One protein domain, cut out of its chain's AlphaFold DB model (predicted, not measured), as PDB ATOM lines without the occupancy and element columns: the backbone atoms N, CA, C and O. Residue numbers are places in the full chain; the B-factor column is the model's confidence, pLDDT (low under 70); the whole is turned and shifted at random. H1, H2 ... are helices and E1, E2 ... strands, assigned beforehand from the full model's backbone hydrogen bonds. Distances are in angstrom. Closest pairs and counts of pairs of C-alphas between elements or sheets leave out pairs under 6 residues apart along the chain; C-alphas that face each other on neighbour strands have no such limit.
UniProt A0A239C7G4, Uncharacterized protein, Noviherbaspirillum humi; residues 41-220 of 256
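Overview. This is residues 41 to 220 of the 256 residues of an uncharacterized protein of Noviherbaspirillum humi (UniProt A0A239C7G4). One long helix, H1, runs along the domain and links two groups: the short helices H2, H3 and H4 gather at its far end, while H5 and H6 pack on its first part, and H7 and H8 extend H6 into a loose up-and-down bundle. A small antiparallel hairpin, E1 and E2, packs on the later part of H1, between the groups. The printed part has 180 residues, with eight named helices and two named strands in the order H1 H2 H3 H4 E1 E2 H5 H6 H7 H8; the class is mostly helix. It is compact, with a radius of gyration of the C-alphas of 17.5 A and spans of 49 by 43 by 24 A.

Arrangement. H1, residues 41 to 66, is the hub, touching four helices. It touches H2, residues 69 to 79, only at the corner and only just, with 3 pairs of C-alphas within 8 A, the closest those of Ala 65 and Phe 71, 7.1 A. H2 and H3, residues 86 to 92, form a helical hairpin; their closest C-alphas, Phe 75 and Phe 89, are 6.8 A apart. H4, residues 99 to 106, touches H3 (Ala 87 and Leu 105, closest C-alphas, 6.0 A). With residues 57 to 64 alone H1 touches H4, at a steep tilt of 61 degrees, opposite ways; the closest C-alphas, Phe 61 and Ala 100, are 4.9 A apart. E1, residues 111 to 115, and E2, residues 132 to 136, form an antiparallel hairpin at 157 degrees, with N 112 and O 135 at 2.8 A and N 135 and O 112 at 2.9 A, within hydrogen-bond range. The closest C-alphas of H1 and E2, Cys 58 and Cys 134, are 5.2 A apart. With residues 44 to 51 alone H1 touches H5, residues 139 to 146, at a shallow tilt of 11 degrees, opposite ways; the closest C-alphas, Ala 44 and Ile 144, are 5.6 A apart. H6, residues 151 to 167, touches H5, with C-alphas 144 and 153 closest at 5.3 A, and H1, with C-alphas 44 and 152 closest at 5.9 A. H6, H7, residues 182 to 195, and H8, residues 201 to 220, form an up-and-down bundle, each running against the one before it. H6 and H7 are a helical hairpin at a shallow tilt of 15 degrees, their closest C-alphas, Ala 164 and Phe 185, 6.1 A apart. H8 is close to but not clearly touching H6, with C-alphas 165 and 211 closest at 7.2 A. In the eight helices every O i to N i+4 pair is within hydrogen-bond range.

Along the chain. H1 begins at C-alpha 41 (-161.356, -171.020, -136.533) and is 38.1 A long. H6 measures 24.4 A and H7 20.0 A. H8, 29.0 A, ends at C-alpha 220 (-136.849, -152.087, -108.349).

Size, cuts and confidence. The C-alphas farthest apart, Gly 70 and Gly 198, are 50.8 A apart. The printed part has no cut. The links E1 to E2 and H6 to H7 are long. Residues 80 to 84 and 169 to 179 have pLDDT under 70.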
ATOM      1  N   ASP A  41    -162.752-170.802-136.916       88.69
ATOM      2  CA  ASP A  41    -161.356-171.020-136.533       88.69
ATOM      3  C   ASP A  41    -160.428-170.758-137.725       88.69
ATOM      4  O   ASP A  41    -159.409-170.086-137.578       88.69
ATOM      5  N   GLU A  42    -160.794-171.225-138.924       93.88
ATOM      6  CA  GLU A  42    -160.035-170.964-140.154       93.88
ATOM      7  C   GLU A  42    -159.976-169.464-140.474       93.88
ATOM      8  O   GLU A  42    -158.906-168.929-140.774       93.88
ATOM      9  N   GLN A  43    -161.105-168.759-140.342       96.56
ATOM     10  CA  GLN A  43    -161.163-167.316-140.552       96.56
ATOM     11  C   GLN A  43    -160.322-166.556-139.516       96.56
ATOM     12  O   GLN A  43    -159.580-165.641-139.880       96.56
ATOM     13  N   ALA A  44    -160.380-166.945-138.239       97.06
ATOM     14  CA  ALA A  44    -159.565-166.329-137.195       97.06
ATOM     15  C   ALA A  44    -158.061-166.528-137.457       97.06
ATOM     16  O   ALA A  44    -157.275-165.592-137.292       97.06
ATOM     17  N   GLN A  45    -157.654-167.711-137.931       97.69
ATOM     18  CA  GLN A  45    -156.265-167.970-138.323       97.69
ATOM     19  C   GLN A  45    -155.832-167.129-139.529       97.69
ATOM     20  O   GLN A  45    -154.719-166.604-139.530       97.69
ATOM     21  N   ALA A  46    -156.704-166.940-140.522       98.00
ATOM     22  CA  ALA A  46    -156.412-166.082-141.669       98.00
ATOM     23  C   ALA A  46    -156.207-164.613-141.257       98.00
ATOM     24  O   ALA A  46    -155.255-163.975-141.709       98.00
ATOM     25  N   ILE A  47    -157.041-164.085-140.351       98.38
ATOM     26  CA  ILE A  47    -156.888-162.713-139.838       98.38
ATOM     27  C   ILE A  47    -155.588-162.572-139.033       98.38
ATOM     28  O   ILE A  47    -154.872-161.585-139.198       98.38
ATOM     29  N   LEU A  48    -155.239-163.562-138.202       98.50
ATOM     30  CA  LEU A  48    -153.968-163.568-137.472       98.50
ATOM     31  C   LEU A  48    -152.760-163.620-138.415       98.50
ATOM     32  O   LEU A  48    -151.772-162.925-138.177       98.50
ATOM     33  N   ALA A  49    -152.821-164.430-139.473       98.50
ATOM     34  CA  ALA A  49    -151.765-164.490-140.479       98.50
ATOM     35  C   ALA A  49    -151.575-163.127-141.158       98.50
ATOM     36  O   ALA A  49    -150.450-162.633-141.210       98.50
ATOM     37  N   ALA A  50    -152.670-162.479-141.567       98.38
ATOM     38  CA  ALA A  50    -152.628-161.143-142.150       98.38
ATOM     39  C   ALA A  50    -152.089-160.093-141.162       98.38
ATOM     40  O   ALA A  50    -151.267-159.268-141.531       98.38
ATOM     41  N   PHE A  51    -152.462-160.159-139.880       98.56
ATOM     42  CA  PHE A  51    -151.913-159.269-138.851       98.56
ATOM     43  C   PHE A  51    -150.397-159.446-138.652       98.56
ATOM     44  O   PHE A  51    -149.667-158.477-138.443       98.56
ATOM     45  N   ARG A  52    -149.890-160.683-138.723       98.38
ATOM     46  CA  ARG A  52    -148.443-160.951-138.671       98.38
ATOM     47  C   ARG A  52    -147.729-160.405-139.909       98.38
ATOM     48  O   ARG A  52    -146.624-159.881-139.781       98.38
ATOM     49  N   GLU A  53    -148.363-160.500-141.074       98.06
ATOM     50  CA  GLU A  53    -147.870-159.894-142.311       98.06
ATOM     51  C   GLU A  53    -147.854-158.362-142.219       98.06
ATOM     52  O   GLU A  53    -146.841-157.757-142.548       98.06
ATOM     53  N   ASP A  54    -148.896-157.747-141.650       98.12
ATOM     54  CA  ASP A  54    -148.978-156.304-141.388       98.12
ATOM     55  C   ASP A  54    -147.781-155.824-140.533       98.12
ATOM     56  O   ASP A  54    -147.114-154.837-140.862       98.12
ATOM     57  N   ILE A  55    -147.435-156.561-139.469       97.56
ATOM     58  CA  ILE A  55    -146.261-156.269-138.626       97.56
ATOM     59  C   ILE A  55    -144.952-156.391-139.421       97.56
ATOM     60  O   ILE A  55    -144.088-155.515-139.324       97.56
ATOM     61  N   ALA A  56    -144.789-157.466-140.197       97.38
ATOM     62  CA  ALA A  56    -143.588-157.692-140.999       97.38
ATOM     63  C   ALA A  56    -143.428-156.627-142.097       97.38
ATOM     64  O   ALA A  56    -142.326-156.117-142.317       97.38
ATOM     65  N   ALA A  57    -144.529-156.233-142.736       97.06
ATOM     66  CA  ALA A  57    -144.560-155.177-143.734       97.06
ATOM     67  C   ALA A  57    -144.140-153.832-143.138       97.06
ATOM     68  O   ALA A  57    -143.355-153.122-143.763       97.06
ATOM     69  N   CYS A  58    -144.566-153.509-141.911       96.50
ATOM     70  CA  CYS A  58    -144.087-152.312-141.224       96.50
ATOM     71  C   CYS A  58    -142.567-152.304-141.028       96.50
ATOM     72  O   CYS A  58    -141.932-151.277-141.249       96.50
ATOM     73  N   GLN A  59    -141.972-153.434-140.638       96.31
ATOM     74  CA  GLN A  59    -140.518-153.552-140.468       96.31
ATOM     75  C   GLN A  59    -139.771-153.432-141.803       96.31
ATOM     76  O   GLN A  59    -138.747-152.754-141.886       96.31
ATOM     77  N   ALA A  60    -140.287-154.067-142.858       96.62
ATOM     78  CA  ALA A  60    -139.706-153.973-144.193       96.62
ATOM     79  C   ALA A  60    -139.807-152.545-144.752       96.62
ATOM     80  O   ALA A  60    -138.845-152.030-145.322       96.62
ATOM     81  N   PHE A  61    -140.947-151.883-144.539       96.19
ATOM     82  CA  PHE A  61    -141.187-150.516-144.981       96.19
ATOM     83  C   PHE A  61    -140.216-149.535-144.327       96.19
ATOM     84  O   PHE A  61    -139.553-148.781-145.036       96.19
ATOM     85  N   THR A  62    -140.084-149.548-142.998       94.44
ATOM     86  CA  THR A  62    -139.201-148.603-142.298       94.44
ATOM     87  C   THR A  62    -137.730-148.822-142.651       94.44
ATOM     88  O   THR A  62    -136.984-147.852-142.809       94.44
ATOM     89  N   ALA A  63    -137.316-150.077-142.862       94.50
ATOM     90  CA  ALA A  63    -135.983-150.409-143.353       94.50
ATOM     91  C   ALA A  63    -135.738-149.879-144.778       94.50
ATOM     92  O   ALA A  63    -134.679-149.310-145.047       94.50
ATOM     93  N   ALA A  64    -136.714-150.015-145.682       93.88
ATOM     94  CA  ALA A  64    -136.626-149.478-147.037       93.88
ATOM     95  C   ALA A  64    -136.620-147.939-147.050       93.88
ATOM     96  O   ALA A  64    -135.813-147.331-147.757       93.88
ATOM     97  N   ALA A  65    -137.472-147.310-146.234       92.69
ATOM     98  CA  ALA A  65    -137.584-145.859-146.105       92.69
ATOM     99  C   ALA A  65    -136.312-145.206-145.551       92.69
ATOM    100  O   ALA A  65    -135.959-144.116-145.987       92.69
ATOM    101  N   LYS A  66    -135.556-145.890-144.678       91.31
ATOM    102  CA  LYS A  66    -134.229-145.432-144.224       91.31
ATOM    103  C   LYS A  66    -133.282-145.124-145.395       91.31
ATOM    104  O   LYS A  66    -132.455-144.223-145.302       91.31
ATOM    105  N   GLY A  67    -133.390-145.879-146.490       89.25
ATOM    106  CA  GLY A  67    -132.600-145.691-147.708       89.25
ATOM    107  C   GLY A  67    -133.177-144.674-148.698       89.25
ATOM    108  O   GLY A  67    -132.666-144.589-149.815       89.25
ATOM    109  N   ASP A  68    -134.234-143.947-148.332       90.62
ATOM    110  CA  ASP A  68    -134.909-142.958-149.174       90.62
ATOM    111  C   ASP A  68    -134.939-141.577-148.486       90.62
ATOM    112  O   ASP A  68    -135.954-141.175-147.910       90.62
ATOM    113  N   PRO A  69    -133.820-140.827-148.524       90.00
ATOM    114  CA  PRO A  69    -133.747-139.509-147.896       90.00
ATOM    115  C   PRO A  69    -134.741-138.515-148.509       90.00
ATOM    116  O   PRO A  69    -135.271-137.670-147.796       90.00
ATOM    117  N   GLY A  70    -135.052-138.648-149.805       88.44
ATOM    118  CA  GLY A  70    -136.032-137.796-150.477       88.44
ATOM    119  C   GLY A  70    -137.443-137.994-149.924       88.44
ATOM    120  O   GLY A  70    -138.141-137.011-149.670       88.44
ATOM    121  N   PHE A  71    -137.844-139.247-149.682       90.31
ATOM    122  CA  PHE A  71    -139.084-139.545-148.965       90.31
ATOM    123  C   PHE A  71    -139.060-138.980-147.543       90.31
ATOM    124  O   PHE A  71    -140.004-138.290-147.170       90.31
ATOM    125  N   ILE A  72    -137.998-139.229-146.768       90.81
ATOM    126  CA  ILE A  72    -137.898-138.768-145.373       90.81
ATOM    127  C   ILE A  72    -138.076-137.247-145.285       90.81
ATOM    128  O   ILE A  72    -138.921-136.773-144.526       90.81
ATOM    129  N   ASP A  73    -137.327-136.489-146.086       90.25
ATOM    130  CA  ASP A  73    -137.369-135.026-146.068       90.25
ATOM    131  C   ASP A  73    -138.753-134.496-146.460       90.25
ATOM    132  O   ASP A  73    -139.297-133.612-145.792       90.25
ATOM    133  N   ALA A  74    -139.353-135.059-147.516       86.56
ATOM    134  CA  ALA A  74    -140.681-134.668-147.973       86.56
ATOM    135  C   ALA A  74    -141.769-135.003-146.939       86.56
ATOM    136  O   ALA A  74    -142.625-134.166-146.648       86.56
ATOM    137  N   PHE A  75    -141.708-136.198-146.347       88.44
ATOM    138  CA  PHE A  75    -142.690-136.686-145.382       88.44
ATOM    139  C   PHE A  75    -142.645-135.885-144.070       88.44
ATOM    140  O   PHE A  75    -143.680-135.447-143.567       88.44
ATOM    141  N   LEU A  76    -141.444-135.601-143.551       86.88
ATOM    142  CA  LEU A  76    -141.261-134.780-142.347       86.88
ATOM    143  C   LEU A  76    -141.621-133.304-142.568       86.88
ATOM    144  O   LEU A  76    -142.115-132.641-141.652       86.88
ATOM    145  N   ALA A  77    -141.358-132.757-143.759       84.62
ATOM    146  CA  ALA A  77    -141.739-131.385-144.083       84.62
ATOM    147  C   ALA A  77    -143.264-131.206-144.111       84.62
ATOM    148  O   ALA A  77    -143.755-130.129-143.756       84.62
ATOM    149  N   GLU A  78    -143.997-132.247-144.504       77.31
ATOM    150  CA  GLU A  78    -145.447-132.187-144.637       77.31
ATOM    151  C   GLU A  78    -146.206-132.456-143.340       77.31
ATOM    152  O   GLU A  78    -147.243-131.831-143.131       77.31
ATOM    153  N   ASP A  79    -145.684-133.266-142.417       71.25
ATOM    154  CA  ASP A  79    -146.252-133.370-141.061       71.25
ATOM    155  C   ASP A  79    -146.423-131.980-140.411       71.25
ATOM    156  O   ASP A  79    -147.455-131.648-139.819       71.25
ATOM    157  N   ARG A  80    -145.464-131.079-140.663       61.25
ATOM    158  CA  ARG A  80    -145.516-129.680-140.206       61.25
ATOM    159  C   ARG A  80    -146.579-128.832-140.911       61.25
ATOM    160  O   ARG A  80    -146.928-127.767-140.404       61.25
ATOM    161  N   ARG A  81    -147.060-129.256-142.083       63.72
ATOM    162  CA  ARG A  81    -147.971-128.508-142.972       63.72
ATOM    163  C   ARG A  81    -149.381-129.110-143.069       63.72
ATOM    164  O   ARG A  81    -150.298-128.382-143.440       63.72
ATOM    165  N   ARG A  82    -149.573-130.375-142.667       60.62
ATOM    166  CA  ARG A  82    -150.844-131.134-142.625       60.62
ATOM    167  C   ARG A  82    -151.637-131.177-143.945       60.62
ATOM    168  O   ARG A  82    -152.857-131.326-143.894       60.62
ATOM    169  N   ALA A  83    -151.010-131.028-145.113       58.03
ATOM    170  CA  ALA A  83    -151.743-130.805-146.362       58.03
ATOM    171  C   ALA A  83    -151.844-132.023-147.298       58.03
ATOM    172  O   ALA A  83    -152.726-132.007-148.159       58.03
ATOM    173  N   GLN A  84    -151.029-133.081-147.158       63.38
ATOM    174  CA  GLN A  84    -151.105-134.252-148.055       63.38
ATOM    175  C   GLN A  84    -151.323-135.602-147.336       63.38
ATOM    176  O   GLN A  84    -150.709-135.848-146.300       63.38
ATOM    177  N   PRO A  85    -152.155-136.510-147.895       77.31
ATOM    178  CA  PRO A  85    -152.324-137.867-147.372       77.31
ATOM    179  C   PRO A  85    -151.050-138.710-147.518       77.31
ATOM    180  O   PRO A  85    -150.406-138.677-148.566       77.31
ATOM    181  N   THR A  86    -150.757-139.566-146.535       81.38
ATOM    182  CA  THR A  86    -149.599-140.483-146.541       81.38
ATOM    183  C   THR A  86    -149.471-141.299-147.832       81.38
ATOM    184  O   THR A  86    -148.375-141.462-148.367       81.38
ATOM    185  N   ALA A  87    -150.595-141.742-148.400       83.56
ATOM    186  CA  ALA A  87    -150.640-142.477-149.664       83.56
ATOM    187  C   ALA A  87    -149.980-141.734-150.840       83.56
ATOM    188  O   ALA A  87    -149.340-142.361-151.683       83.56
ATOM    189  N   ALA A  88    -150.118-140.405-150.895       84.44
ATOM    190  CA  ALA A  88    -149.551-139.596-151.967       84.44
ATOM    191  C   ALA A  88    -148.015-139.592-151.911       84.44
ATOM    192  O   ALA A  88    -147.374-139.742-152.950       84.44
ATOM    193  N   PHE A  89    -147.432-139.507-150.712       83.69
ATOM    194  CA  PHE A  89    -145.979-139.577-150.525       83.69
ATOM    195  C   PHE A  89    -145.410-140.937-150.893       83.69
ATOM    196  O   PHE A  89    -144.418-141.024-151.614       83.69
ATOM    197  N   LEU A  90    -146.065-142.002-150.437       85.88
ATOM    198  CA  LEU A  90    -145.641-143.366-150.738       85.88
ATOM    199  C   LEU A  90    -145.652-143.639-152.246       85.88
ATOM    200  O   LEU A  90    -144.743-144.287-152.754       85.88
ATOM    201  N   ALA A  91    -146.647-143.114-152.967       86.62
ATOM    202  CA  ALA A  91    -146.752-143.270-154.415       86.62
ATOM    203  C   ALA A  91    -145.722-142.439-155.205       86.62
ATOM    204  O   ALA A  91    -145.380-142.810-156.325       86.62
ATOM    205  N   GLN A  92    -145.246-141.321-154.650       87.75
ATOM    206  CA  GLN A  92    -144.271-140.429-155.298       87.75
ATOM    207  C   GLN A  92    -142.814-140.780-154.974       87.75
ATOM    208  O   GLN A  92    -141.905-140.321-155.669       87.75
ATOM    209  N   SER A  93    -142.577-141.581-153.936       88.31
ATOM    210  CA  SER A  93    -141.242-142.053-153.576       88.31
ATOM    211  C   SER A  93    -140.598-142.834-154.739       88.31
ATOM    212  O   SER A  93    -141.264-143.650-155.385       88.31
ATOM    213  N   PRO A  94    -139.279-142.692-154.979       88.69
ATOM    214  CA  PRO A  94    -138.532-143.564-155.891       88.69
ATOM    215  C   PRO A  94    -138.618-145.059-155.536       88.69
ATOM    216  O   PRO A  94    -138.309-145.915-156.365       88.69
ATOM    217  N   LYS A  95    -139.024-145.385-154.303       90.31
ATOM    218  CA  LYS A  95    -139.272-146.739-153.802       90.31
ATOM    219  C   LYS A  95    -140.728-147.180-153.957       90.31
ATOM    220  O   LYS A  95    -141.057-148.259-153.489       90.31
ATOM    221  N   ALA A  96    -141.600-146.437-154.642       90.19
ATOM    222  CA  ALA A  96    -143.018-146.795-154.787       90.19
ATOM    223  C   ALA A  96    -143.262-148.205-155.373       90.19
ATOM    224  O   ALA A  96    -144.293-148.822-155.107       90.19
ATOM    225  N   SER A  97    -142.323-148.739-156.164       92.56
ATOM    226  CA  SER A  97    -142.387-150.110-156.693       92.56
ATOM    227  C   SER A  97    -141.897-151.189-155.720       92.56
ATOM    228  O   SER A  97    -142.073-152.374-156.010       92.56
ATOM    229  N   ASP A  98    -141.267-150.806-154.609       94.62
ATOM    230  CA  ASP A  98    -140.790-151.717-153.569       94.62
ATOM    231  C   ASP A  98    -141.972-152.497-152.959       94.62
ATOM    232  O   ASP A  98    -143.024-151.903-152.688       94.62
ATOM    233  N   PRO A  99    -141.843-153.820-152.739       95.62
ATOM    234  CA  PRO A  99    -142.926-154.629-152.187       95.62
ATOM    235  C   PRO A  99    -143.495-154.092-150.870       95.62
ATOM    236  O   PRO A  99    -144.712-154.127-150.689       95.62
ATOM    237  N   ALA A 100    -142.660-153.548-149.979       94.12
ATOM    238  CA  ALA A 100    -143.112-153.031-148.692       94.12
ATOM    239  C   ALA A 100    -143.930-151.740-148.850       94.12
ATOM    240  O   ALA A 100    -144.981-151.591-148.225       94.12
ATOM    241  N   TYR A 101    -143.509-150.845-149.751       93.44
ATOM    242  CA  TYR A 101    -144.263-149.630-150.090       93.44
ATOM    243  C   TYR A 101    -145.619-149.975-150.706       93.44
ATOM    244  O   TYR A 101    -146.648-149.415-150.321       93.44
ATOM    245  N   ARG A 102    -145.644-150.939-151.631       94.81
ATOM    246  CA  ARG A 102    -146.886-151.407-152.261       94.81
ATOM    247  C   ARG A 102    -147.829-152.077-151.265       94.81
ATOM    248  O   ARG A 102    -149.041-151.864-151.352       94.81
ATOM    249  N   TYR A 103    -147.296-152.872-150.337       96.50
ATOM    250  CA  TYR A 103    -148.096-153.514-149.297       96.50
ATOM    251  C   TYR A 103    -148.794-152.462-148.439       96.50
ATOM    252  O   TYR A 103    -150.018-152.442-148.354       96.50
ATOM    253  N   VAL A 104    -148.023-151.521-147.898       93.38
ATOM    254  CA  VAL A 104    -148.542-150.397-147.117       93.38
ATOM    255  C   VAL A 104    -149.612-149.623-147.889       93.38
ATOM    256  O   VAL A 104    -150.702-149.381-147.371       93.38
ATOM    257  N   LEU A 105    -149.323-149.252-149.141       91.88
ATOM    258  CA  LEU A 105    -150.233-148.460-149.967       91.88
ATOM    259  C   LEU A 105    -151.568-149.180-150.214       91.88
ATOM    260  O   LEU A 105    -152.601-148.520-150.320       91.88
ATOM    261  N   SER A 106    -151.563-150.511-150.290       94.06
ATOM    262  CA  SER A 106    -152.774-151.321-150.480       94.06
ATOM    263  C   SER A 106    -153.507-151.670-149.178       94.06
ATOM    264  O   SER A 106    -154.665-152.075-149.238       94.06
ATOM    265  N   HIS A 107    -152.891-151.448-148.011       95.62
ATOM    266  CA  HIS A 107    -153.420-151.831-146.693       95.62
ATOM    267  C   HIS A 107    -153.571-150.644-145.725       95.62
ATOM    268  O   HIS A 107    -153.497-150.805-144.509       95.62
ATOM    269  N   GLN A 108    -153.861-149.447-146.243       91.06
ATOM    270  CA  GLN A 108    -153.964-148.198-145.459       91.06
ATOM    271  C   GLN A 108    -155.025-148.212-144.345       91.06
ATOM    272  O   GLN A 108    -155.004-147.378-143.451       91.06
ATOM    273  N   HIS A 109    -155.988-149.132-144.392       93.06
ATOM    274  CA  HIS A 109    -156.973-149.290-143.318       93.06
ATOM    275  C   HIS A 109    -156.490-150.180-142.171       93.06
ATOM    276  O   HIS A 109    -157.118-150.196-141.114       93.06
ATOM    277  N   TYR A 110    -155.422-150.944-142.396       96.62
ATOM    278  CA  TYR A 110    -154.818-151.848-141.425       96.62
ATOM    279  C   TYR A 110    -153.517-151.293-140.862       96.62
ATOM    280  O   TYR A 110    -153.162-151.650-139.742       96.62
ATOM    281  N   LEU A 111    -152.865-150.390-141.593       95.94
ATOM    282  CA  LEU A 111    -151.587-149.794-141.245       95.94
ATOM    283  C   LEU A 111    -151.701-148.276-141.125       95.94
ATOM    284  O   LEU A 111    -152.296-147.621-141.976       95.94
ATOM    285  N   ASP A 112    -151.078-147.738-140.088       93.06
ATOM    286  CA  ASP A 112    -150.884-146.314-139.868       93.06
ATOM    287  C   ASP A 112    -149.400-145.967-140.031       93.06
ATOM    288  O   ASP A 112    -148.528-146.599-139.423       93.06
ATOM    289  N   ILE A 113    -149.123-144.965-140.861       92.06
ATOM    290  CA  ILE A 113    -147.793-144.388-141.040       92.06
ATOM    291  C   ILE A 113    -147.913-142.897-140.828       92.06
ATOM    292  O   ILE A 113    -148.624-142.197-141.559       92.06
ATOM    293  N   GLY A 114    -147.139-142.424-139.864       90.12
ATOM    294  CA  GLY A 114    -147.131-141.036-139.466       90.12
ATOM    295  C   GLY A 114    -145.783-140.615-138.919       90.12
ATOM    296  O   GLY A 114    -144.791-141.352-138.970       90.12
ATOM    297  N   VAL A 115    -145.774-139.392-138.408       88.12
ATOM    298  CA  VAL A 115    -144.643-138.793-137.716       88.12
ATOM    299  C   VAL A 115    -145.058-138.573-136.268       88.12
ATOM    300  O   VAL A 115    -146.078-137.942-136.009       88.12
ATOM    301  N   ASP A 116    -144.284-139.092-135.320       84.94
ATOM    302  CA  ASP A 116    -144.529-138.855-133.899       84.94
ATOM    303  C   ASP A 116    -143.210-138.710-133.131       84.94
ATOM    304  O   ASP A 116    -142.433-139.652-132.982       84.94
ATOM    305  N   TYR A 117    -142.969-137.501-132.624       80.19
ATOM    306  CA  TYR A 117    -141.793-137.149-131.821       80.19
ATOM    307  C   TYR A 117    -141.930-137.511-130.334       80.19
ATOM    308  O   TYR A 117    -140.975-137.401-129.567       80.19
ATOM    309  N   HIS A 118    -143.126-137.890-129.900       74.19
ATOM    310  CA  HIS A 118    -143.443-138.357-128.551       74.19
ATOM    311  C   HIS A 118    -143.619-139.877-128.493       74.19
ATOM    312  O   HIS A 118    -143.752-140.442-127.400       74.19
ATOM    313  N   GLY A 119    -143.548-140.506-129.665       75.25
ATOM    314  CA  GLY A 119    -143.629-141.925-129.919       75.25
ATOM    315  C   GLY A 119    -145.076-142.415-130.050       75.25
ATOM    316  O   GLY A 119    -145.977-141.951-129.355       75.25
ATOM    317  N   MET A 120    -145.266-143.438-130.876       83.94
ATOM    318  CA  MET A 120    -146.544-144.098-131.116       83.94
ATOM    319  C   MET A 120    -146.580-145.467-130.409       83.94
ATOM    320  O   MET A 120    -145.852-146.370-130.831       83.94
ATOM    321  N   PRO A 121    -147.424-145.671-129.372       82.25
ATOM    322  CA  PRO A 121    -147.441-146.906-128.573       82.25
ATOM    323  C   PRO A 121    -147.647-148.189-129.379       82.25
ATOM    324  O   PRO A 121    -147.189-149.260-128.989       82.25
ATOM    325  N   TRP A 122    -148.326-148.090-130.522       87.88
ATOM    326  CA  TRP A 122    -148.638-149.232-131.384       87.88
ATOM    327  C   TRP A 122    -147.608-149.446-132.493       87.88
ATOM    328  O   TRP A 122    -147.757-150.390-133.265       87.88
ATOM    329  N   ALA A 123    -146.566-148.610-132.582       90.62
ATOM    330  CA  ALA A 123    -145.540-148.724-133.610       90.62
ATOM    331  C   ALA A 123    -144.928-150.128-133.609       90.62
ATOM    332  O   ALA A 123    -144.350-150.596-132.621       90.62
ATOM    333  N   ALA A 124    -145.063-150.819-134.739       92.31
ATOM    334  CA  ALA A 124    -144.381-152.079-134.988       92.31
ATOM    335  C   ALA A 124    -142.917-151.832-135.366       92.31
ATOM    336  O   ALA A 124    -142.057-152.656-135.051       92.31
ATOM    337  N   SER A 125    -142.634-150.700-136.017       92.81
ATOM    338  CA  SER A 125    -141.282-150.292-136.379       92.81
ATOM    339  C   SER A 125    -141.159-148.776-136.556       92.81
ATOM    340  O   SER A 125    -142.151-148.082-136.782       92.81
ATOM    341  N   TRP A 126    -139.916-148.299-136.502       92.25
ATOM    342  CA  TRP A 126    -139.509-146.913-136.712       92.25
ATOM    343  C   TRP A 126    -138.457-146.842-137.810       92.25
ATOM    344  O   TRP A 126    -137.609-147.732-137.922       92.25
ATOM    345  N   VAL A 127    -138.475-145.770-138.597       91.69
ATOM    346  CA  VAL A 127    -137.336-145.432-139.453       91.69
ATOM    347  C   VAL A 127    -136.191-144.983-138.547       91.69
ATOM    348  O   VAL A 127    -136.333-144.057-137.754       91.69
ATOM    349  N   GLU A 128    -135.047-145.657-138.641       87.38
ATOM    350  CA  GLU A 128    -133.917-145.426-137.738       87.38
ATOM    351  C   GLU A 128    -133.444-143.964-137.756       87.38
ATOM    352  O   GLU A 128    -133.137-143.406-138.810       87.38
ATOM    353  N   GLY A 129    -133.368-143.355-136.569       84.56
ATOM    354  CA  GLY A 129    -132.947-141.963-136.395       84.56
ATOM    355  C   GLY A 129    -133.983-140.922-136.830       84.56
ATOM    356  O   GLY A 129    -133.667-139.736-136.822       84.56
ATOM    357  N   GLN A 130    -135.197-141.337-137.199       89.06
ATOM    358  CA  GLN A 130    -136.276-140.460-137.651       89.06
ATOM    359  C   GLN A 130    -137.535-140.667-136.800       89.06
ATOM    360  O   GLN A 130    -137.754-141.735-136.239       89.06
ATOM    361  N   ALA A 131    -138.405-139.657-136.750       87.88
ATOM    362  CA  ALA A 131    -139.691-139.732-136.049       87.88
ATOM    363  C   ALA A 131    -140.803-140.401-136.883       87.88
ATOM    364  O   ALA A 131    -141.977-140.228-136.584       87.88
ATOM    365  N   ILE A 132    -140.451-141.129-137.949       90.19
ATOM    366  CA  ILE A 132    -141.407-141.795-138.843       90.19
ATOM    367  C   ILE A 132    -141.647-143.216-138.332       90.19
ATOM    368  O   ILE A 132    -140.690-143.981-138.177       90.19
ATOM    369  N   TYR A 133    -142.909-143.586-138.126       91.94
ATOM    370  CA  TYR A 133    -143.296-144.921-137.668       91.94
ATOM    371  C   TYR A 133    -144.171-145.657-138.681       91.94
ATOM    372  O   TYR A 133    -144.790-145.055-139.555       91.94
ATOM    373  N   CYS A 134    -144.257-146.975-138.509       94.19
ATOM    374  CA  CYS A 134    -145.332-147.793-139.055       94.19
ATOM    375  C   CYS A 134    -145.947-148.641-137.939       94.19
ATOM    376  O   CYS A 134    -145.232-149.307-137.178       94.19
ATOM    377  N   ALA A 135    -147.272-148.611-137.834       94.38
ATOM    378  CA  ALA A 135    -148.042-149.291-136.803       94.38
ATOM    379  C   ALA A 135    -149.229-150.053-137.412       94.38
ATOM    380  O   ALA A 135    -149.895-149.519-138.298       94.38
ATOM    381  N   PRO A 136    -149.570-151.256-136.926       96.25
ATOM    382  CA  PRO A 136    -150.891-151.809-137.171       96.25
ATOM    383  C   PRO A 136    -151.964-151.002-136.425       96.25
ATOM    384  O   PRO A 136    -151.765-150.532-135.302       96.25
ATOM    385  N   THR A 137    -153.135-150.891-137.037       95.31
ATOM    386  CA  THR A 137    -154.343-150.322-136.427       95.31
ATOM    387  C   THR A 137    -155.104-151.391-135.633       95.31
ATOM    388  O   THR A 137    -154.869-152.593-135.780       95.31
ATOM    389  N   PHE A 138    -156.101-150.977-134.849       96.38
ATOM    390  CA  PHE A 138    -156.998-151.900-134.139       96.38
ATOM    391  C   PHE A 138    -157.933-152.703-135.058       96.38
ATOM    392  O   PHE A 138    -158.605-153.618-134.595       96.38
ATOM    393  N   ARG A 139    -157.948-152.441-136.369       97.94
ATOM    394  CA  ARG A 139    -158.919-153.050-137.282       97.94
ATOM    395  C   ARG A 139    -158.841-154.580-137.327       97.94
ATOM    396  O   ARG A 139    -159.876-155.237-137.289       97.94
ATOM    397  N   ARG A 140    -157.633-155.162-137.348       97.56
ATOM    398  CA  ARG A 140    -157.455-156.630-137.291       97.56
ATOM    399  C   ARG A 140    -157.962-157.224-135.980       97.56
ATOM    400  O   ARG A 140    -158.493-158.330-135.983       97.56
ATOM    401  N   LEU A 141    -157.805-156.489-134.879       97.94
ATOM    402  CA  LEU A 141    -158.298-156.895-133.569       97.94
ATOM    403  C   LEU A 141    -159.829-156.893-133.532       97.94
ATOM    404  O   LEU A 141    -160.431-157.858-133.074       97.94
ATOM    405  N   ASP A 142    -160.456-155.847-134.063       98.00
ATOM    406  CA  ASP A 142    -161.914-155.756-134.122       98.00
ATOM    407  C   ASP A 142    -162.512-156.871-134.993       98.00
ATOM    408  O   ASP A 142    -163.479-157.519-134.592       98.00
ATOM    409  N   GLU A 143    -161.902-157.139-136.154       98.06
ATOM    410  CA  GLU A 143    -162.313-158.204-137.077       98.06
ATOM    411  C   GLU A 143    -162.215-159.592-136.432       98.06
ATOM    412  O   GLU A 143    -163.174-160.364-136.480       98.06
ATOM    413  N   ILE A 144    -161.079-159.918-135.806       97.81
ATOM    414  CA  ILE A 144    -160.875-161.250-135.226       97.81
ATOM    415  C   ILE A 144    -161.714-161.470-133.970       97.81
ATOM    416  O   ILE A 144    -162.197-162.574-133.732       97.81
ATOM    417  N   GLU A 145    -161.925-160.430-133.167       96.50
ATOM    418  CA  GLU A 145    -162.718-160.543-131.950       96.50
ATOM    419  C   GLU A 145    -164.232-160.527-132.217       96.50
ATOM    420  O   GLU A 145    -165.016-160.936-131.350       96.50
ATOM    421  N   ALA A 146    -164.673-160.075-133.396       96.69
ATOM    422  CA  ALA A 146    -166.058-160.228-133.844       96.69
ATOM    423  C   ALA A 146    -166.448-161.705-134.045       96.69
ATOM    424  O   ALA A 146    -167.625-162.037-133.924       96.69
ATOM    425  N   LEU A 147    -165.468-162.590-134.261       95.38
ATOM    426  CA  LEU A 147    -165.651-164.047-134.335       95.38
ATOM    427  C   LEU A 147    -165.784-164.705-132.950       95.38
ATOM    428  O   LEU A 147    -165.953-165.916-132.844       95.38
ATOM    429  N   GLY A 148    -165.699-163.919-131.874       93.56
ATOM    430  CA  GLY A 148    -165.753-164.404-130.501       93.56
ATOM    431  C   GLY A 148    -164.376-164.663-129.890       93.56
ATOM    432  O   GLY A 148    -163.346-164.151-130.330       93.56
ATOM    433  N   GLU A 149    -164.371-165.419-128.793       94.19
ATOM    434  CA  GLU A 149    -163.164-165.709-128.021       94.19
ATOM    435  C   GLU A 149    -162.366-166.843-128.677       94.19
ATOM    436  O   GLU A 149    -162.663-168.020-128.492       94.19
ATOM    437  N   THR A 150    -161.335-166.479-129.443       95.50
ATOM    438  CA  THR A 150    -160.448-167.423-130.140       95.50
ATOM    439  C   THR A 150    -158.998-167.243-129.701       95.50
ATOM    440  O   THR A 150    -158.576-166.147-129.318       95.50
ATOM    441  N   GLY A 151    -158.203-168.318-129.767       96.31
ATOM    442  CA  GLY A 151    -156.769-168.245-129.456       96.31
ATOM    443  C   GLY A 151    -156.038-167.245-130.356       96.31
ATOM    444  O   GLY A 151    -155.213-166.468-129.883       96.31
ATOM    445  N   ALA A 152    -156.427-167.193-131.632       97.50
ATOM    446  CA  ALA A 152    -155.895-166.240-132.591       97.50
ATOM    447  C   ALA A 152    -156.253-164.786-132.229       97.50
ATOM    448  O   ALA A 152    -155.383-163.916-132.254       97.50
ATOM    449  N   GLY A 153    -157.492-164.524-131.794       97.62
ATOM    450  CA  GLY A 153    -157.891-163.204-131.303       97.62
ATOM    451  C   GLY A 153    -157.109-162.780-130.061       97.62
ATOM    452  O   GLY A 153    -156.669-161.635-129.965       97.62
ATOM    453  N   TRP A 154    -156.868-163.711-129.134       97.88
ATOM    454  CA  TRP A 154    -156.031-163.448-127.965       97.88
ATOM    455  C   TRP A 154    -154.591-163.081-128.334       97.88
ATOM    456  O   TRP A 154    -154.019-162.189-127.714       97.88
ATOM    457  N   GLU A 155    -153.999-163.707-129.353       98.31
ATOM    458  CA  GLU A 155    -152.655-163.335-129.807       98.31
ATOM    459  C   GLU A 155    -152.579-161.884-130.300       98.31
ATOM    460  O   GLU A 155    -151.659-161.158-129.909       98.31
ATOM    461  N   VAL A 156    -153.561-161.448-131.098       98.19
ATOM    462  CA  VAL A 156    -153.646-160.056-131.570       98.19
ATOM    463  C   VAL A 156    -153.875-159.109-130.388       98.19
ATOM    464  O   VAL A 156    -153.167-158.112-130.253       98.19
ATOM    465  N   ARG A 157    -154.799-159.429-129.468       98.06
ATOM    466  CA  ARG A 157    -155.040-158.616-128.263       98.06
ATOM    467  C   ARG A 157    -153.778-158.479-127.418       98.06
ATOM    468  O   ARG A 157    -153.444-157.378-126.982       98.06
ATOM    469  N   ARG A 158    -153.080-159.593-127.186       97.75
ATOM    470  CA  ARG A 158    -151.854-159.639-126.390       97.75
ATOM    471  C   ARG A 158    -150.781-158.729-126.975       97.75
ATOM    472  O   ARG A 158    -150.124-158.050-126.198       97.75
ATOM    473  N   PHE A 159    -150.645-158.651-128.301       96.44
ATOM    474  CA  PHE A 159    -149.720-157.704-128.933       96.44
ATOM    475  C   PHE A 159    -149.978-156.261-128.472       96.44
ATOM    476  O   PHE A 159    -149.055-155.598-128.000       96.44
ATOM    477  N   PHE A 160    -151.228-155.788-128.543       95.81
ATOM    478  CA  PHE A 160    -151.569-154.424-128.121       95.81
ATOM    479  C   PHE A 160    -151.402-154.228-126.614       95.81
ATOM    480  O   PHE A 160    -150.929-153.182-126.182       95.81
ATOM    481  N   LEU A 161    -151.735-155.233-125.804       95.75
ATOM    482  CA  LEU A 161    -151.534-155.182-124.355       95.75
ATOM    483  C   LEU A 161    -150.045-155.125-123.968       95.75
ATOM    484  O   LEU A 161    -149.666-154.343-123.097       95.75
ATOM    485  N   ASP A 162    -149.190-155.909-124.627       94.12
ATOM    486  CA  ASP A 162    -147.742-155.898-124.404       94.12
ATOM    487  C   ASP A 162    -147.116-154.571-124.855       94.12
ATOM    488  O   ASP A 162    -146.293-154.003-124.133       94.12
ATOM    489  N   LYS A 163    -147.547-154.036-126.004       90.25
ATOM    490  CA  LYS A 163    -147.152-152.705-126.487       90.25
ATOM    491  C   LYS A 163    -147.581-151.600-125.526       90.25
ATOM    492  O   LYS A 163    -146.767-150.755-125.161       90.25
ATOM    493  N   ALA A 164    -148.819-151.665-125.037       90.00
ATOM    494  CA  ALA A 164    -149.334-150.724-124.055       90.00
ATOM    495  C   ALA A 164    -148.491-150.747-122.776       90.00
ATOM    496  O   ALA A 164    -148.088-149.699-122.285       90.00
ATOM    497  N   LEU A 165    -148.169-151.942-122.271       89.44
ATOM    498  CA  LEU A 165    -147.340-152.119-121.082       89.44
ATOM    499  C   LEU A 165    -145.914-151.573-121.274       89.44
ATOM    500  O   LEU A 165    -145.363-150.977-120.351       89.44
ATOM    501  N   ALA A 166    -145.322-151.752-122.457       84.25
ATOM    502  CA  ALA A 166    -144.003-151.207-122.785       84.25
ATOM    503  C   ALA A 166    -144.009-149.667-122.836       84.25
ATOM    504  O   ALA A 166    -143.149-149.032-122.218       84.25
ATOM    505  N   GLY A 167    -145.026-149.066-123.467       73.25
ATOM    506  CA  GLY A 167    -145.198-147.608-123.582       73.25
ATOM    507  C   GLY A 167    -145.405-146.877-122.245       73.25
ATOM    508  O   GLY A 167    -145.295-145.653-122.158       73.25
ATOM    509  N   LEU A 168    -145.652-147.610-121.155       70.69
ATOM    510  CA  LEU A 168    -145.732-147.058-119.798       70.69
ATOM    511  C   LEU A 168    -144.359-146.803-119.146       70.69
ATOM    512  O   LEU A 168    -144.308-146.142-118.101       70.69
ATOM    513  N   GLY A 169    -143.273-147.349-119.707       55.47
ATOM    514  CA  GLY A 169    -141.975-147.477-119.039       55.47
ATOM    515  C   GLY A 169    -140.958-146.352-119.265       55.47
ATOM    516  O   GLY A 169    -140.021-146.252-118.477       55.47
ATOM    517  N   ARG A 170    -141.080-145.517-120.312       52.22
ATOM    518  CA  ARG A 170    -139.964-144.638-120.736       52.22
ATOM    519  C   ARG A 170    -140.396-143.237-121.200       52.22
ATOM    520  O   ARG A 170    -140.543-142.997-122.391       52.22
ATOM    521  N   PRO A 171    -140.554-142.266-120.281       44.22
ATOM    522  CA  PRO A 171    -140.951-140.899-120.628       44.22
ATOM    523  C   PRO A 171    -139.835-140.022-121.235       44.22
ATOM    524  O   PRO A 171    -140.113-138.867-121.551       44.22
ATOM    525  N   THR A 172    -138.597-140.516-121.373       37.66
ATOM    526  CA  THR A 172    -137.419-139.714-121.775       37.66
ATOM    527  C   THR A 172    -136.601-140.286-122.938       37.66
ATOM    528  O   THR A 172    -135.621-139.652-123.320       37.66
ATOM    529  N   ASP A 173    -136.961-141.448-123.498       40.72
ATOM    530  CA  ASP A 173    -136.271-141.970-124.686       40.72
ATOM    531  C   ASP A 173    -136.801-141.239-125.930       40.72
ATOM    532  O   ASP A 173    -138.007-141.277-126.179       40.72
ATOM    533  N   PRO A 174    -135.946-140.555-126.709       39.84
ATOM    534  CA  PRO A 174    -136.399-139.549-127.665       39.84
ATOM    535  C   PRO A 174    -137.202-140.074-128.864       39.84
ATOM    536  O   PRO A 174    -137.736-139.241-129.584       39.84
ATOM    537  N   ILE A 175    -137.297-141.389-129.119       47.03
ATOM    538  CA  ILE A 175    -137.988-141.912-130.323       47.03
ATOM    539  C   ILE A 175    -138.723-143.265-130.108       47.03
ATOM    540  O   ILE A 175    -139.565-143.629-130.916       47.03
ATOM    541  N   ALA A 176    -138.473-144.044-129.048       46.81
ATOM    542  CA  ALA A 176    -138.635-145.502-129.199       46.81
ATOM    543  C   ALA A 176    -140.045-146.116-129.015       46.81
ATOM    544  O   ALA A 176    -140.389-146.988-129.805       46.81
ATOM    545  N   ASP A 177    -140.873-145.722-128.037       51.59
ATOM    546  CA  ASP A 177    -142.038-146.573-127.677       51.59
ATOM    547  C   ASP A 177    -143.364-145.847-127.414       51.59
ATOM    548  O   ASP A 177    -144.379-146.494-127.170       51.59
ATOM    549  N   GLY A 178    -143.392-144.518-127.495       54.69
ATOM    550  CA  GLY A 178    -144.611-143.740-127.288       54.69
ATOM    551  C   GLY A 178    -145.094-143.651-125.853       54.69
ATOM    552  O   GLY A 178    -145.082-144.612-125.086       54.69
ATOM    553  N   ARG A 179    -145.545-142.456-125.467       65.69
ATOM    554  CA  ARG A 179    -146.164-142.256-124.157       65.69
ATOM    555  C   ARG A 179    -147.613-142.705-124.213       65.69
ATOM    556  O   ARG A 179    -148.449-142.031-124.805       65.69
ATOM    557  N   LEU A 180    -147.917-143.798-123.524       74.06
ATOM    558  CA  LEU A 180    -149.296-144.168-123.236       74.06
ATOM    559  C   LEU A 180    -149.721-143.574-121.889       74.06
ATOM    560  O   LEU A 180    -149.007-143.694-120.890       74.06
ATOM    561  N   ASP A 181    -150.876-142.917-121.852       80.38
ATOM    562  CA  ASP A 181    -151.457-142.468-120.590       80.38
ATOM    563  C   ASP A 181    -152.120-143.629-119.825       80.38
ATOM    564  O   ASP A 181    -152.529-144.641-120.402       80.38
ATOM    565  N   ASP A 182    -152.233-143.469-118.502       83.31
ATOM    566  CA  ASP A 182    -152.782-144.500-117.616       83.31
ATOM    567  C   ASP A 182    -154.242-144.858-117.983       83.31
ATOM    568  O   ASP A 182    -154.614-146.023-117.885       83.31
ATOM    569  N   ARG A 183    -155.067-143.910-118.462       86.81
ATOM    570  CA  ARG A 183    -156.481-144.182-118.792       86.81
ATOM    571  C   ARG A 183    -156.612-145.038-120.042       86.81
ATOM    572  O   ARG A 183    -157.424-145.959-120.062       86.81
ATOM    573  N   THR A 184    -155.819-144.752-121.072       87.44
ATOM    574  CA  THR A 184    -155.810-145.544-122.306       87.44
ATOM    575  C   THR A 184    -155.355-146.975-122.015       87.44
ATOM    576  O   THR A 184    -155.978-147.930-122.482       87.44
ATOM    577  N   PHE A 185    -154.332-147.143-121.171       90.81
ATOM    578  CA  PHE A 185    -153.921-148.461-120.685       90.81
ATOM    579  C   PHE A 185    -155.044-149.177-119.922       90.81
ATOM    580  O   PHE A 185    -155.385-150.314-120.251       90.81
ATOM    581  N   GLU A 186    -155.639-148.518-118.927       93.31
ATOM    582  CA  GLU A 186    -156.707-149.098-118.108       93.31
ATOM    583  C   GLU A 186    -157.908-149.525-118.959       93.31
ATOM    584  O   GLU A 186    -158.415-150.632-118.775       93.31
ATOM    585  N   SER A 187    -158.311-148.703-119.934       94.06
ATOM    586  CA  SER A 187    -159.394-149.027-120.868       94.06
ATOM    587  C   SER A 187    -159.092-150.300-121.658       94.06
ATOM    588  O   SER A 187    -159.916-151.211-121.690       94.06
ATOM    589  N   LEU A 188    -157.895-150.415-122.244       94.25
ATOM    590  CA  LEU A 188    -157.505-151.593-123.029       94.25
ATOM    591  C   LEU A 188    -157.501-152.878-122.195       94.25
ATOM    592  O   LEU A 188    -157.957-153.927-122.660       94.25
ATOM    593  N   VAL A 189    -157.007-152.804-120.958       96.44
ATOM    594  CA  VAL A 189    -156.981-153.958-120.053       96.44
ATOM    595  C   VAL A 189    -158.393-154.320-119.584       96.44
ATOM    596  O   VAL A 189    -158.728-155.503-119.523       96.44
ATOM    597  N   GLN A 190    -159.242-153.335-119.279       96.06
ATOM    598  CA  GLN A 190    -160.641-153.579-118.917       96.06
ATOM    599  C   GLN A 190    -161.423-154.205-120.073       96.06
ATOM    600  O   GLN A 190    -162.238-155.098-119.843       96.06
ATOM    601  N   ASP A 191    -161.183-153.769-121.306       95.50
ATOM    602  CA  ASP A 191    -161.808-154.344-122.496       95.50
ATOM    603  C   ASP A 191    -161.413-155.813-122.661       95.50
ATOM    604  O   ASP A 191    -162.284-156.672-122.827       95.50
ATOM    605  N   ALA A 192    -160.123-156.123-122.497       96.19
ATOM    606  CA  ALA A 192    -159.641-157.499-122.477       96.19
ATOM    607  C   ALA A 192    -160.292-158.315-121.344       96.19
ATOM    608  O   ALA A 192    -160.798-159.407-121.589       96.19
ATOM    609  N   ALA A 193    -160.379-157.770-120.126       94.75
ATOM    610  CA  ALA A 193    -161.015-158.447-118.993       94.75
ATOM    611  C   ALA A 193    -162.497-158.771-119.249       94.75
ATOM    612  O   ALA A 193    -162.980-159.841-118.871       94.75
ATOM    613  N   ARG A 194    -163.232-157.863-119.906       94.19
ATOM    614  CA  ARG A 194    -164.639-158.090-120.273       94.19
ATOM    615  C   ARG A 194    -164.787-159.120-121.386       94.19
ATOM    616  O   ARG A 194    -165.806-159.813-121.417       94.19
ATOM    617  N   ARG A 195    -163.835-159.203-122.313       93.94
ATOM    618  CA  ARG A 195    -163.943-160.090-123.476       93.94
ATOM    619  C   ARG A 195    -163.477-161.510-123.173       93.94
ATOM    620  O   ARG A 195    -164.208-162.450-123.458       93.94
ATOM    621  N   TYR A 196    -162.338-161.654-122.503       93.31
ATOM    622  CA  TYR A 196    -161.697-162.935-122.192       93.31
ATOM    623  C   TYR A 196    -162.096-163.450-120.805       93.31
ATOM    624  O   TYR A 196    -161.271-163.679-119.920       93.31
ATOM    625  N   ARG A 197    -163.409-163.584-120.598       90.00
ATOM    626  CA  ARG A 197    -164.015-164.115-119.362       90.00
ATOM    627  C   ARG A 197    -164.436-165.581-119.477       90.00
ATOM    628  O   ARG A 197    -164.833-166.161-118.469       90.00
ATOM    629  N   GLY A 198    -164.362-166.151-120.679       91.56
ATOM    630  CA  GLY A 198    -164.695-167.533-120.977       91.56
ATOM    631  C   GLY A 198    -163.441-168.413-121.088       91.56
ATOM    632  O   GLY A 198    -162.589-168.370-120.196       91.56
ATOM    633  N   PRO A 199    -163.321-169.248-122.140       91.88
ATOM    634  CA  PRO A 199    -162.260-170.253-122.263       91.88
ATOM    635  C   PRO A 199    -160.812-169.746-122.174       91.88
ATOM    636  O   PRO A 199    -159.942-170.497-121.738       91.88
ATOM    637  N   LEU A 200    -160.525-168.498-122.554       95.31
ATOM    638  CA  LEU A 200    -159.185-167.895-122.510       95.31
ATOM    639  C   LEU A 200    -158.978-166.991-121.291       95.31
ATOM    640  O   LEU A 200    -157.923-166.363-121.170       95.31
ATOM    641  N   GLN A 201    -159.903-166.990-120.327       94.88
ATOM    642  CA  GLN A 201    -159.674-166.368-119.022       94.88
ATOM    643  C   GLN A 201    -158.334-166.793-118.382       94.88
ATOM    644  O   GLN A 201    -157.641-165.917-117.857       94.88
ATOM    645  N   PRO A 202    -157.898-168.072-118.429       95.06
ATOM    646  CA  PRO A 202    -156.584-168.457-117.908       95.06
ATOM    647  C   PRO A 202    -155.418-167.750-118.616       95.06
ATOM    648  O   PRO A 202    -154.453-167.359-117.960       95.06
ATOM    649  N   ALA A 203    -155.513-167.537-119.933       95.88
ATOM    650  CA  ALA A 203    -154.485-166.847-120.708       95.88
ATOM    651  C   ALA A 203    -154.411-165.356-120.338       95.88
ATOM    652  O   ALA A 203    -153.321-164.838-120.090       95.88
ATOM    653  N   PHE A 204    -155.566-164.696-120.200       96.00
ATOM    654  CA  PHE A 204    -155.636-163.312-119.728       96.00
ATOM    655  C   PHE A 204    -155.092-163.155-118.300       96.00
ATOM    656  O   PHE A 204    -154.287-162.261-118.040       96.00
ATOM    657  N   ARG A 205    -155.448-164.060-117.378       94.88
ATOM    658  CA  ARG A 205    -154.908-164.062-116.005       94.88
ATOM    659  C   ARG A 205    -153.395-164.251-115.975       94.88
ATOM    660  O   ARG A 205    -152.712-163.536-115.245       94.88
ATOM    661  N   SER A 206    -152.868-165.171-116.783       96.00
ATOM    662  CA  SER A 206    -151.421-165.364-116.905       96.00
ATOM    663  C   SER A 206    -150.730-164.093-117.402       96.00
ATOM    664  O   SER A 206    -149.701-163.698-116.854       96.00
ATOM    665  N   TRP A 207    -151.322-163.397-118.377       97.00
ATOM    666  CA  TRP A 207    -150.801-162.111-118.837       97.00
ATOM    667  C   TRP A 207    -150.828-161.041-117.737       97.00
ATOM    668  O   TRP A 207    -149.818-160.371-117.541       97.00
ATOM    669  N   LEU A 208    -151.912-160.925-116.955       96.38
ATOM    670  CA  LEU A 208    -151.977-159.995-115.814       96.38
ATOM    671  C   LEU A 208    -150.848-160.245-114.804       96.38
ATOM    672  O   LEU A 208    -150.193-159.301-114.363       96.38
ATOM    673  N   GLN A 209    -150.593-161.510-114.459       95.38
ATOM    674  CA  GLN A 209    -149.517-161.889-113.537       95.38
ATOM    675  C   GLN A 209    -148.138-161.504-114.085       95.38
ATOM    676  O   GLN A 209    -147.330-160.912-113.369       95.38
ATOM    677  N   GLN A 210    -147.885-161.777-115.367       96.00
ATOM    678  CA  GLN A 210    -146.640-161.389-116.035       96.00
ATOM    679  C   GLN A 210    -146.482-159.864-116.103       96.00
ATOM    680  O   GLN A 210    -145.390-159.349-115.871       96.00
ATOM    681  N   ALA A 211    -147.563-159.132-116.383       94.69
ATOM    682  CA  ALA A 211    -147.556-157.677-116.434       94.69
ATOM    683  C   ALA A 211    -147.234-157.061-115.064       94.69
ATOM    684  O   ALA A 211    -146.389-156.171-114.977       94.69
ATOM    685  N   VAL A 212    -147.838-157.578-113.986       94.06
ATOM    686  CA  VAL A 212    -147.515-157.173-112.608       94.06
ATOM    687  C   VAL A 212    -146.045-157.441-112.294       94.06
ATOM    688  O   VAL A 212    -145.360-156.526-111.846       94.06
ATOM    689  N   ALA A 213    -145.538-158.643-112.588       92.44
ATOM    690  CA  ALA A 213    -144.142-158.991-112.330       92.44
ATOM    691  C   ALA A 213    -143.161-158.064-113.077       92.44
ATOM    692  O   ALA A 213    -142.197-157.577-112.486       92.44
ATOM    693  N   ARG A 214    -143.439-157.741-114.350       91.06
ATOM    694  CA  ARG A 214    -142.640-156.781-115.137       91.06
ATOM    695  C   ARG A 214    -142.643-155.380-114.514       91.06
ATOM    696  O   ARG A 214    -141.591-154.754-114.418       91.06
ATOM    697  N   LEU A 215    -143.802-154.885-114.073       88.56
ATOM    698  CA  LEU A 215    -143.909-153.577-113.414       88.56
ATOM    699  C   LEU A 215    -143.201-153.552-112.051       88.56
ATOM    700  O   LEU A 215    -142.594-152.546-111.685       88.56
ATOM    701  N   GLU A 216    -143.257-154.647-111.295       89.25
ATOM    702  CA  GLU A 216    -142.534-154.780-110.029       89.25
ATOM    703  C   GLU A 216    -141.021-154.763-110.233       89.25
ATOM    704  O   GLU A 216    -140.324-154.072-109.491       89.25
ATOM    705  N   GLN A 217    -140.529-155.433-111.275       87.44
ATOM    706  CA  GLN A 217    -139.124-155.371-111.660       87.44
ATOM    707  C   GLN A 217    -138.710-153.940-112.048       87.44
ATOM    708  O   GLN A 217    -137.755-153.405-111.491       87.44
ATOM    709  N   GLN A 218    -139.482-153.251-112.897       82.50
ATOM    710  CA  GLN A 218    -139.216-151.846-113.254       82.50
ATOM    711  C   GLN A 218    -139.171-150.910-112.035       82.50
ATOM    712  O   GLN A 218    -138.385-149.957-111.987       82.50
ATOM    713  N   ARG A 219    -140.013-151.175-111.029       80.88
ATOM    714  CA  ARG A 219    -140.028-150.421-109.770       80.88
ATOM    715  C   ARG A 219    -138.729-150.590-108.976       80.88
ATOM    716  O   ARG A 219    -138.331-149.644-108.299       80.88
ATOM    717  N   GLN A 220    -138.108-151.769-109.033       79.44
ATOM    718  CA  GLN A 220    -136.849-152.087-108.349       79.44
ATOM    719  C   GLN A 220    -135.634-151.556-109.120       79.44
ATOM    720  O   GLN A 220    -134.710-151.027-108.507       79.44
TER     721      GLN A 220